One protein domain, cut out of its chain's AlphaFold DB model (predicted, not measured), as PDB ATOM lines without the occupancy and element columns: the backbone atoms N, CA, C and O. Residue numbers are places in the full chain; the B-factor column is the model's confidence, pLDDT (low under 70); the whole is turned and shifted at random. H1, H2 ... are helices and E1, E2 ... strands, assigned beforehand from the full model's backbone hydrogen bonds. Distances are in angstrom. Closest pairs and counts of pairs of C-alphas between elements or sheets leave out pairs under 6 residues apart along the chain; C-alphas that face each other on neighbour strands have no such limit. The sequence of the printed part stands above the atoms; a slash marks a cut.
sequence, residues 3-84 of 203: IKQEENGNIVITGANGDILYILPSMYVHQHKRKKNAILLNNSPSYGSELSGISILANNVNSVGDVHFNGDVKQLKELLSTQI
ATOM      1  N   ILE A   3     152.732 145.575 143.194       93.12
ATOM      2  CA  ILE A   3     151.751 146.664 143.057       93.12
ATOM      3  C   ILE A   3     151.114 146.873 144.428       93.12
ATOM      4  O   ILE A   3     150.517 145.940 144.955       93.12
ATOM      5  N   LYS A   4     151.245 148.055 145.030       91.38
ATOM      6  CA  LYS A   4     150.743 148.324 146.387       91.38
ATOM      7  C   LYS A   4     150.105 149.707 146.462       91.38
ATOM      8  O   LYS A   4     150.551 150.616 145.776       91.38
ATOM      9  N   GLN A   5     149.066 149.852 147.279       87.50
ATOM     10  CA  GLN A   5     148.565 151.159 147.689       87.50
ATOM     11  C   GLN A   5     149.248 151.551 149.004       87.50
ATOM     12  O   GLN A   5     149.209 150.784 149.967       87.50
ATOM     13  N   GLU A   6     149.929 152.691 149.013       86.31
ATOM     14  CA  GLU A   6     150.634 153.210 150.186       86.31
ATOM     15  C   GLU A   6     149.686 153.985 151.114       86.31
ATOM     16  O   GLU A   6     148.543 154.284 150.762       86.31
ATOM     17  N   GLU A   7     150.161 154.314 152.318       81.25
ATOM     18  CA  GLU A   7     149.369 155.012 153.345       81.25
ATOM     19  C   GLU A   7     148.861 156.383 152.880       81.25
ATOM     20  O   GLU A   7     147.759 156.790 153.245       81.25
ATOM     21  N   ASN A   8     149.620 157.061 152.013       76.38
ATOM     22  CA  ASN A   8     149.235 158.330 151.393       76.38
ATOM     23  C   ASN A   8     148.186 158.177 150.269       76.38
ATOM     24  O   ASN A   8     147.891 159.143 149.569       76.38
ATOM     25  N   GLY A   9     147.649 156.971 150.062       77.75
ATOM     26  CA  GLY A   9     146.605 156.669 149.087       77.75
ATOM     27  C   GLY A   9     147.109 156.404 147.666       77.75
ATOM     28  O   GLY A   9     146.341 155.867 146.862       77.75
ATOM     29  N   ASN A  10     148.375 156.708 147.358       84.75
ATOM     30  CA  ASN A  10     148.953 156.479 146.035       84.75
ATOM     31  C   ASN A  10     149.206 154.993 145.775       84.75
ATOM     32  O   ASN A  10     149.570 154.221 146.659       84.75
ATOM     33  N   ILE A  11     149.050 154.594 144.519       87.62
ATOM     34  CA  ILE A  11     149.333 153.250 144.031       87.62
ATOM     35  C   ILE A  11     150.742 153.244 143.444       87.62
ATOM     36  O   ILE A  11     151.018 153.904 142.442       87.62
ATOM     37  N   VAL A  12     151.628 152.474 144.062       89.88
ATOM     38  CA  VAL A  12     153.040 152.355 143.712       89.88
ATOM     39  C   VAL A  12     153.286 151.012 143.031       89.88
ATOM     40  O   VAL A  12     152.932 149.943 143.537       89.88
ATOM     41  N   ILE A  13     153.915 151.063 141.857       92.25
ATOM     42  CA  ILE A  13     154.318 149.890 141.079       92.25
ATOM     43  C   ILE A  13     155.831 149.787 141.142       92.25
ATOM     44  O   ILE A  13     156.534 150.632 140.599       92.25
ATOM     45  N   THR A  14     156.326 148.732 141.775       91.38
ATOM     46  CA  THR A  14     157.752 148.482 141.987       91.38
ATOM     47  C   THR A  14     158.241 147.350 141.085       91.38
ATOM     48  O   THR A  14     157.605 146.296 140.972       91.38
ATOM     49  N   GLY A  15     159.381 147.552 140.430       87.50
ATOM     50  CA  GLY A  15     160.060 146.574 139.588       87.50
ATOM     51  C   GLY A  15     160.624 145.388 140.375       87.50
ATOM     52  O   GLY A  15     160.456 145.269 141.585       87.50
ATOM     53  N   ALA A  16     161.282 144.463 139.673       79.88
ATOM     54  CA  ALA A  16     161.901 143.293 140.308       79.88
ATOM     55  C   ALA A  16     163.097 143.659 141.210       79.88
ATOM     56  O   ALA A  16     163.344 142.969 142.190       79.88
ATOM     57  N   ASN A  17     163.782 144.763 140.904       79.31
ATOM     58  CA  ASN A  17     164.982 145.214 141.611       79.31
ATOM     59  C   ASN A  17     164.678 146.131 142.809       79.31
ATOM     60  O   ASN A  17     165.599 146.649 143.425       79.31
ATOM     61  N   GLY A  18     163.399 146.356 143.129       77.31
ATOM     62  CA  GLY A  18     162.985 147.303 144.169       77.31
ATOM     63  C   GLY A  18     162.789 148.743 143.683       77.31
ATOM     64  O   GLY A  18     162.299 149.567 144.446       77.31
ATOM     65  N   ASP A  19     163.090 149.043 142.417       80.50
ATOM     66  CA  ASP A  19     162.889 150.380 141.847       80.50
ATOM     67  C   ASP A  19     161.401 150.699 141.675       80.50
ATOM     68  O   ASP A  19     160.660 149.905 141.086       80.50
ATOM     69  N   ILE A  20     160.955 151.881 142.108       84.69
ATOM     70  CA  ILE A  20     159.617 152.361 141.761       84.69
ATOM     71  C   ILE A  20     159.587 152.662 140.255       84.69
ATOM     72  O   ILE A  20     160.397 153.425 139.736       84.69
ATOM     73  N   LEU A  21     158.647 152.042 139.544       86.88
ATOM     74  CA  LEU A  21     158.418 152.233 138.111       86.88
ATOM     75  C   LEU A  21     157.321 153.263 137.852       86.88
ATOM     76  O   LEU A  21     157.431 154.066 136.928       86.88
ATOM     77  N   TYR A  22     156.259 153.231 138.659       87.31
ATOM     78  CA  TYR A  22     155.113 154.125 138.519       87.31
ATOM     79  C   TYR A  22     154.515 154.476 139.874       87.31
ATOM     80  O   TYR A  22     154.489 153.647 140.783       87.31
ATOM     81  N   ILE A  23     153.978 155.690 139.953       86.81
ATOM     82  CA  ILE A  23     153.186 156.188 141.073       86.81
ATOM     83  C   ILE A  23     151.913 156.781 140.483       86.81
ATOM     84  O   ILE A  23     151.979 157.646 139.605       86.81
ATOM     85  N   LEU A  24     150.766 156.272 140.919       85.25
ATOM     86  CA  LEU A  24     149.457 156.610 140.379       85.25
ATOM     87  C   LEU A  24     148.535 157.059 141.521       85.25
ATOM     88  O   LEU A  24     148.310 156.273 142.437       85.25
ATOM     89  N   PRO A  25     147.945 158.266 141.469       78.94
ATOM     90  CA  PRO A  25     146.967 158.690 142.478       78.94
ATOM     91  C   PRO A  25     145.654 157.899 142.376       78.94
ATOM     92  O   PRO A  25     144.907 157.769 143.339       78.94
ATOM     93  N   SER A  26     145.362 157.352 141.195       79.25
ATOM     94  CA  SER A  26     144.248 156.446 140.943       79.25
ATOM     95  C   SER A  26     144.547 155.577 139.722       79.25
ATOM     96  O   SER A  26     145.397 155.914 138.894       79.25
ATOM     97  N   MET A  27     143.853 154.446 139.595       83.06
ATOM     98  CA  MET A  27     143.932 153.614 138.397       83.06
ATOM     99  C   MET A  27     142.603 152.917 138.108       83.06
ATOM    100  O   MET A  27     141.884 152.521 139.023       83.06
ATOM    101  N   TYR A  28     142.343 152.687 136.828       82.94
ATOM    102  CA  TYR A  28     141.357 151.736 136.335       82.94
ATOM    103  C   TYR A  28     142.081 150.533 135.735       82.94
ATOM    104  O   TYR A  28     143.077 150.686 135.024       82.94
ATOM    105  N   VAL A  29     141.577 149.331 136.020       86.75
ATOM    106  CA  VAL A  29     142.164 148.071 135.550       86.75
ATOM    107  C   VAL A  29     141.325 147.500 134.412       86.75
ATOM    108  O   VAL A  29     140.194 147.044 134.605       86.75
ATOM    109  N   HIS A  30     141.921 147.438 133.225       85.69
ATOM    110  CA  HIS A  30     141.317 146.862 132.027       85.69
ATOM    111  C   HIS A  30     142.073 145.613 131.572       85.69
ATOM    112  O   HIS A  30     143.256 145.448 131.854       85.69
ATOM    113  N   GLN A  31     141.423 144.730 130.815       85.00
ATOM    114  CA  GLN A  31     142.127 143.656 130.103       85.00
ATOM    115  C   GLN A  31     142.751 144.231 128.832       85.00
ATOM    116  O   GLN A  31     142.044 144.905 128.105       85.00
ATOM    117  N   HIS A  32     144.016 143.972 128.503       86.94
ATOM    118  CA  HIS A  32     144.662 144.573 127.324       86.94
ATOM    119  C   HIS A  32     144.163 143.987 125.985       86.94
ATOM    120  O   HIS A  32     144.009 142.776 125.842       86.94
ATOM    121  N   LYS A  33     143.965 144.843 124.965       81.44
ATOM    122  CA  LYS A  33     143.214 144.489 123.736       81.44
ATOM    123  C   LYS A  33     143.966 143.515 122.858       81.44
ATOM    124  O   LYS A  33     143.389 142.625 122.242       81.44
ATOM    125  N   ARG A  34     145.277 143.731 122.785       84.06
ATOM    126  CA  ARG A  34     146.194 143.022 121.892       84.06
ATOM    127  C   ARG A  34     147.016 141.961 122.624       84.06
ATOM    128  O   ARG A  34     147.512 141.040 121.988       84.06
ATOM    129  N   LYS A  35     147.161 142.067 123.953       87.12
ATOM    130  CA  LYS A  35     147.976 141.163 124.781       87.12
ATOM    131  C   LYS A  35     147.091 140.421 125.783       87.12
ATOM    132  O   LYS A  35     146.816 140.929 126.861       87.12
ATOM    133  N   LYS A  36     146.675 139.198 125.437       85.62
ATOM    134  CA  LYS A  36     145.708 138.418 126.234       85.62
ATOM    135  C   LYS A  36     146.140 138.169 127.684       85.62
ATOM    136  O   LYS A  36     145.279 138.150 128.546       85.62
ATOM    137  N   ASN A  37     147.442 138.044 127.949       89.25
ATOM    138  CA  ASN A  37     147.991 137.798 129.292       89.25
ATOM    139  C   ASN A  37     148.394 139.089 130.027       89.25
ATOM    140  O   ASN A  37     149.253 139.058 130.907       89.25
ATOM    141  N   ALA A  38     147.830 140.232 129.632       90.69
ATOM    142  CA  ALA A  38     148.183 141.529 130.183       90.69
ATOM    143  C   ALA A  38     146.953 142.323 130.619       90.69
ATOM    144  O   ALA A  38     145.889 142.261 129.995       90.69
ATOM    145  N   ILE A  39     147.144 143.134 131.652       90.06
ATOM    146  CA  ILE A  39     146.231 144.210 132.018       90.06
ATOM    147  C   ILE A  39     146.737 145.536 131.448       90.06
ATOM    148  O   ILE A  39     147.932 145.706 131.191       90.06
ATOM    149  N   LEU A  40     145.814 146.466 131.251       88.50
ATOM    150  CA  LEU A  40     146.084 147.865 130.958       88.50
ATOM    151  C   LEU A  40     145.608 148.683 132.160       88.50
ATOM    152  O   LEU A  40     144.417 148.669 132.476       88.50
ATOM    153  N   LEU A  41     146.535 149.372 132.816       87.19
ATOM    154  CA  LEU A  41     146.241 150.348 133.859       87.19
ATOM    155  C   LEU A  41     146.183 151.738 133.238       87.19
ATOM    156  O   LEU A  41     147.093 152.113 132.505       87.19
ATOM    157  N   ASN A  42     145.152 152.525 133.514       82.12
ATOM    158  CA  ASN A  42     145.094 153.918 133.067       82.12
ATOM    159  C   ASN A  42     144.314 154.789 134.063       82.12
ATOM    160  O   ASN A  42     143.808 154.304 135.071       82.12
ATOM    161  N   ASN A  43     144.212 156.084 133.775       71.81
ATOM    162  CA  ASN A  43     143.449 157.054 134.563       71.81
ATOM    163  C   ASN A  43     142.004 157.241 134.058       71.81
ATOM    164  O   ASN A  43     141.352 158.214 134.430       71.81
ATOM    165  N   SER A  44     141.503 156.352 133.190       72.00
ATOM    166  CA  SER A  44     140.191 156.505 132.560       72.00
ATOM    167  C   SER A  44     139.324 155.258 132.724       72.00
ATOM    168  O   SER A  44     139.777 154.145 132.453       72.00
ATOM    169  N   PRO A  45     138.027 155.412 133.036       70.75
ATOM    170  CA  PRO A  45     137.091 154.296 132.940       70.75
ATOM    171  C   PRO A  45     136.919 153.826 131.487       70.75
ATOM    172  O   PRO A  45     136.448 152.714 131.252       70.75
ATOM    173  N   SER A  46     137.311 154.646 130.501       69.94
ATOM    174  CA  SER A  46     137.322 154.261 129.096       69.94
ATOM    175  C   SER A  46     138.600 153.510 128.734       69.94
ATOM    176  O   SER A  46     139.728 153.946 128.962       69.94
ATOM    177  N   TYR A  47     138.398 152.375 128.082       60.34
ATOM    178  CA  TYR A  47     139.446 151.483 127.618       60.34
ATOM    179  C   TYR A  47     140.228 151.991 126.387       60.34
ATOM    180  O   TYR A  47     141.272 151.449 126.033       60.34
ATOM    181  N   GLY A  48     139.721 153.019 125.699       57.34
ATOM    182  CA  GLY A  48     140.191 153.412 124.364       57.34
ATOM    183  C   GLY A  48     141.595 154.019 124.291       57.34
ATOM    184  O   GLY A  48     142.143 154.125 123.196       57.34
ATOM    185  N   SER A  49     142.195 154.396 125.422       56.41
ATOM    186  CA  SER A  49     143.496 155.067 125.448       56.41
ATOM    187  C   SER A  49     144.626 154.108 125.838       56.41
ATOM    188  O   SER A  49     145.154 154.168 126.947       56.41
ATOM    189  N   GLU A  50     145.008 153.205 124.922       60.66
ATOM    190  CA  GLU A  50     146.219 152.373 125.088       60.66
ATOM    191  C   GLU A  50     147.487 153.249 125.182       60.66
ATOM    192  O   GLU A  50     148.440 152.873 125.855       60.66
ATOM    193  N   LEU A  51     147.491 154.427 124.544       64.56
ATOM    194  CA  LEU A  51     148.643 155.338 124.493       64.56
ATOM    195  C   LEU A  51     148.956 156.019 125.831       64.56
ATOM    196  O   LEU A  51     150.096 156.411 126.054       64.56
ATOM    197  N   SER A  52     147.966 156.164 126.713       67.19
ATOM    198  CA  SER A  52     148.138 156.801 128.025       67.19
ATOM    199  C   SER A  52     148.126 155.800 129.184       67.19
ATOM    200  O   SER A  52     147.998 156.208 130.336       67.19
ATOM    201  N   GLY A  53     148.187 154.498 128.890       78.25
ATOM    202  CA  GLY A  53     148.098 153.435 129.888       78.25
ATOM    203  C   GLY A  53     149.391 152.641 130.061       78.25
ATOM    204  O   GLY A  53     150.258 152.602 129.191       78.25
ATOM    205  N   ILE A  54     149.505 151.980 131.208       87.69
ATOM    206  CA  ILE A  54     150.615 151.108 131.583       87.69
ATOM    207  C   ILE A  54     150.173 149.664 131.369       87.69
ATOM    208  O   ILE A  54     149.258 149.168 132.028       87.69
ATOM    209  N   SER A  55     150.836 148.974 130.447       90.06
ATOM    210  CA  SER A  55     150.573 147.562 130.174       90.06
ATOM    211  C   SER A  55     151.417 146.664 131.074       90.06
ATOM    212  O   SER A  55     152.645 146.698 131.005       90.06
ATOM    213  N   ILE A  56     150.770 145.804 131.863       90.56
ATOM    214  CA  ILE A  56     151.438 144.883 132.793       90.56
ATOM    215  C   ILE A  56     151.085 143.446 132.430       90.56
ATOM    216  O   ILE A  56     149.913 143.079 132.381       90.56
ATOM    217  N   LEU A  57     152.102 142.627 132.168       91.88
ATOM    218  CA  LEU A  57     151.924 141.190 131.973       91.88
ATOM    219  C   LEU A  57     151.700 140.507 133.326       91.88
ATOM    220  O   LEU A  57     152.433 140.781 134.277       91.88
ATOM    221  N   ALA A  58     150.735 139.588 133.403       92.06
ATOM    222  CA  ALA A  58     150.391 138.924 134.660       92.06
ATOM    223  C   ALA A  58     151.571 138.142 135.257       92.06
ATOM    224  O   ALA A  58     151.852 138.251 136.444       92.06
ATOM    225  N   ASN A  59     152.335 137.452 134.411       91.25
ATOM    226  CA  ASN A  59     153.516 136.684 134.811       91.25
ATOM    227  C   ASN A  59     154.683 137.533 135.350       91.25
ATOM    228  O   ASN A  59     155.627 136.972 135.897       91.25
ATOM    229  N   ASN A  60     154.645 138.861 135.197       92.31
ATOM    230  CA  ASN A  60     155.664 139.756 135.745       92.31
ATOM    231  C   ASN A  60     155.301 140.273 137.147       92.31
ATOM    232  O   ASN A  60     156.130 140.930 137.789       92.31
ATOM    233  N   VAL A  61     154.075 140.026 137.620       92.81
ATOM    234  CA  VAL A  61     153.610 140.424 138.951       92.81
ATOM    235  C   VAL A  61     153.957 139.324 139.950       92.81
ATOM    236  O   VAL A  61     153.652 138.162 139.738       92.81
ATOM    237  N   ASN A  62     154.596 139.712 141.050       93.50
ATOM    238  CA  ASN A  62     155.008 138.824 142.135       93.50
ATOM    239  C   ASN A  62     154.106 139.010 143.360       93.50
ATOM    240  O   ASN A  62     153.985 138.106 144.179       93.50
ATOM    241  N   SER A  63     153.540 140.204 143.553       93.75
ATOM    242  CA  SER A  63     152.619 140.499 144.654       93.75
ATOM    243  C   SER A  63     151.726 141.701 144.357       93.75
ATOM    244  O   SER A  63     152.106 142.608 143.606       93.75
ATOM    245  N   VAL A  64     150.548 141.694 144.979       92.19
ATOM    246  CA  VAL A  64     149.602 142.812 145.026       92.19
ATOM    247  C   VAL A  64     149.250 143.074 146.490       92.19
ATOM    248  O   VAL A  64     148.814 142.161 147.188       92.19
ATOM    249  N   GLY A  65     149.472 144.300 146.966       88.25
ATOM    250  CA  GLY A  65     149.461 144.599 148.397       88.25
ATOM    251  C   GLY A  65     150.511 143.750 149.114       88.25
ATOM    252  O   GLY A  65     151.680 143.734 148.715       88.25
ATOM    253  N   ASP A  66     150.073 143.001 150.121       88.00
ATOM    254  CA  ASP A  66     150.909 142.040 150.852       88.00
ATOM    255  C   ASP A  66     150.666 140.580 150.420       88.00
ATOM    256  O   ASP A  66     151.231 139.648 150.992       88.00
ATOM    257  N   VAL A  67     149.861 140.362 149.372       92.25
ATOM    258  CA  VAL A  67     149.515 139.029 148.863       92.25
ATOM    259  C   VAL A  67     150.448 138.637 147.718       92.25
ATOM    260  O   VAL A  67     150.551 139.338 146.709       92.25
ATOM    261  N   HIS A  68     151.121 137.491 147.850       93.44
ATOM    262  CA  HIS A  68     151.911 136.905 146.764       93.44
ATOM    263  C   HIS A  68     151.013 136.478 145.594       93.44
ATOM    264  O   HIS A  68     149.933 135.925 145.798       93.44
ATOM    265  N   PHE A  69     151.472 136.710 144.365       93.31
ATOM    266  CA  PHE A  69     150.727 136.414 143.148       93.31
ATOM    267  C   PHE A  69     151.504 135.452 142.244       93.31
ATOM    268  O   PHE A  69     152.660 135.698 141.914       93.31
ATOM    269  N   ASN A  70     150.834 134.380 141.821       90.12
ATOM    270  CA  ASN A  70     151.306 133.430 140.817       90.12
ATOM    271  C   ASN A  70     150.087 132.865 140.068       90.12
ATOM    272  O   ASN A  70     149.619 131.764 140.358       90.12
ATOM    273  N   GLY A  71     149.506 133.674 139.184       91.06
ATOM    274  CA  GLY A  71     148.268 133.346 138.480       91.06
ATOM    275  C   GLY A  71     148.171 133.988 137.099       91.06
ATOM    276  O   GLY A  71     149.122 134.588 136.593       91.06
ATOM    277  N   ASP A  72     147.000 133.865 136.481       93.06
ATOM    278  CA  ASP A  72     146.716 134.433 135.163       93.06
ATOM    279  C   ASP A  72     146.166 135.874 135.214       93.06
ATOM    280  O   ASP A  72     145.971 136.480 136.267       93.06
ATOM    281  N   VAL A  73     145.898 136.455 134.041       92.31
ATOM    282  CA  VAL A  73     145.398 137.835 133.918       92.31
ATOM    283  C   VAL A  73     144.049 138.065 134.611       92.31
ATOM    284  O   VAL A  73     143.791 139.167 135.098       92.31
ATOM    285  N   LYS A  74     143.176 137.050 134.649       91.25
ATOM    286  CA  LYS A  74     141.844 137.160 135.247       91.25
ATOM    287  C   LYS A  74     141.983 137.200 136.764       91.25
ATOM    288  O   LYS A  74     141.434 138.100 137.396       91.25
ATOM    289  N   GLN A  75     142.800 136.302 137.309       92.69
ATOM    290  CA  GLN A  75     143.130 136.267 138.731       92.69
ATOM    291  C   GLN A  75     143.853 137.542 139.177       92.69
ATOM    292  O   GLN A  75     143.557 138.070 140.245       92.69
ATOM    293  N   LEU A  76     144.755 138.089 138.351       92.50
ATOM    294  CA  LEU A  76     145.415 139.361 138.652       92.50
ATOM    295  C   LEU A  76     144.404 140.506 138.760       92.50
ATOM    296  O   LEU A  76     144.477 141.311 139.686       92.50
ATOM    297  N   LYS A  77     143.457 140.582 137.818       89.38
ATOM    298  CA  LYS A  77     142.418 141.616 137.827       89.38
ATOM    299  C   LYS A  77     141.556 141.528 139.088       89.38
ATOM    300  O   LYS A  77     141.319 142.550 139.722       89.38
ATOM    301  N   GLU A  78     141.132 140.323 139.462       88.75
ATOM    302  CA  GLU A  78     140.361 140.074 140.686       88.75
ATOM    303  C   GLU A  78     141.158 140.445 141.947       88.75
ATOM    304  O   GLU A  78     140.639 141.126 142.836       88.75
ATOM    305  N   LEU A  79     142.441 140.077 142.008       90.38
ATOM    306  CA  LEU A  79     143.299 140.406 143.144       90.38
ATOM    307  C   LEU A  79     143.517 141.922 143.279       90.38
ATOM    308  O   LEU A  79     143.429 142.459 144.378       90.38
ATOM    309  N   LEU A  80     143.733 142.636 142.172       89.69
ATOM    310  CA  LEU A  80     143.842 144.100 142.185       89.69
ATOM    311  C   LEU A  80     142.563 144.752 142.711       89.69
ATOM    312  O   LEU A  80     142.647 145.618 143.574       89.69
ATOM    313  N   SER A  81     141.394 144.310 142.244       82.62
ATOM    314  CA  SER A  81     140.097 144.838 142.687       82.62
ATOM    315  C   SER A  81     139.784 144.594 144.167       82.62
ATOM    316  O   SER A  81     138.923 145.279 144.707       82.62
ATOM    317  N   THR A  82     140.445 143.630 144.816       82.88
ATOM    318  CA  THR A  82     140.239 143.320 146.242       82.88
ATOM    319  C   THR A  82     141.283 143.956 147.154       82.88
ATOM    320  O   THR A  82     140.950 144.351 148.266       82.88
ATOM    321  N   GLN A  83     142.536 144.048 146.704       83.44
ATOM    322  CA  GLN A  83     143.657 144.548 147.510       83.44
ATOM    323  C   GLN A  83     143.888 146.052 147.375       83.44
ATOM    324  O   GLN A  83     144.560 146.650 148.210       83.44
ATOM    325  N   ILE A  84     143.388 146.661 146.304       79.94
ATOM    326  CA  ILE A  84     143.585 148.077 146.007       79.94
ATOM    327  C   ILE A  84     142.209 148.707 145.828       79.94
ATOM    328  O   ILE A  84     141.304 148.092 145.266       79.94
TER     329      ILE A  84
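What this domain is: This is residues 3 to 84 of the 203 residues of an uncharacterized protein of Tenacibaculum skagerrakense (UniProt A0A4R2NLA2). Two small three-stranded sheets, each a meander, follow one another in the chain, with the single helix H1 covering one face of the second sheet, E4 E5 E6. After E6, residues 58 to 72 hold no named element and fold back on themselves in a short antiparallel pairing of residues 63 to 64 with 67 to 68. The 82 printed residues run E1 E2 E3 E4 E5 E6 H1, and both sheets, in the orders E1 E2 E3 and E4 E5 E6, are antiparallel. The class is mixed, helices and strands, with under half of the residues in named elements; the whole is compact, with a radius of gyration of the C-alphas of 11.9 A and spans of 30 by 26 by 24 A.

Where its parts are: E4 is residues 28 to 31, E5 residues 38 to 42, 13.1 A long, and E6 residues 54 to 57. H1, residues 73 to 83, measures 15.3 A and ends with C-alpha 83 at (143.657, 144.548, 147.510). E1 is residues 3 to 5, from C-alpha 3 at (151.751, 146.664, 143.057); E2 is residues 11 to 14 and E3 residues 20 to 24, 11.1 A long.

How they stand to each other: Hairpin E4 and E5 has N 30 and O 40 at 2.9 A, and hairpin E5 and E6 has N 54 and O 41 at 2.7 A, both within hydrogen-bond range. H1 is on this sheet at a height of 9.7 A, over E4 and E5, and runs along the strands, at 4 degrees to E4 on the local plane; the closest C-alphas of E5 and H1, Ala 38 and Val 73, are 5.9 A apart. Every O i to N i+4 pair of H1 is within hydrogen-bond range. E1 and H1 are near each other. In hairpin E1 and E2, N 12 and O 4 are 2.7 A apart; in hairpin E2 and E3, N 11 and O 24 are 2.8 A apart. E3 and E4 are apart.

The domain as a whole: The C-alphas farthest apart, of Glu 7 and Arg 34, are 33.8 A apart. The printed part has no cut; the links E5 to E6 and E6 to H1 are long. Residues 46 to 52 have pLDDT under 70.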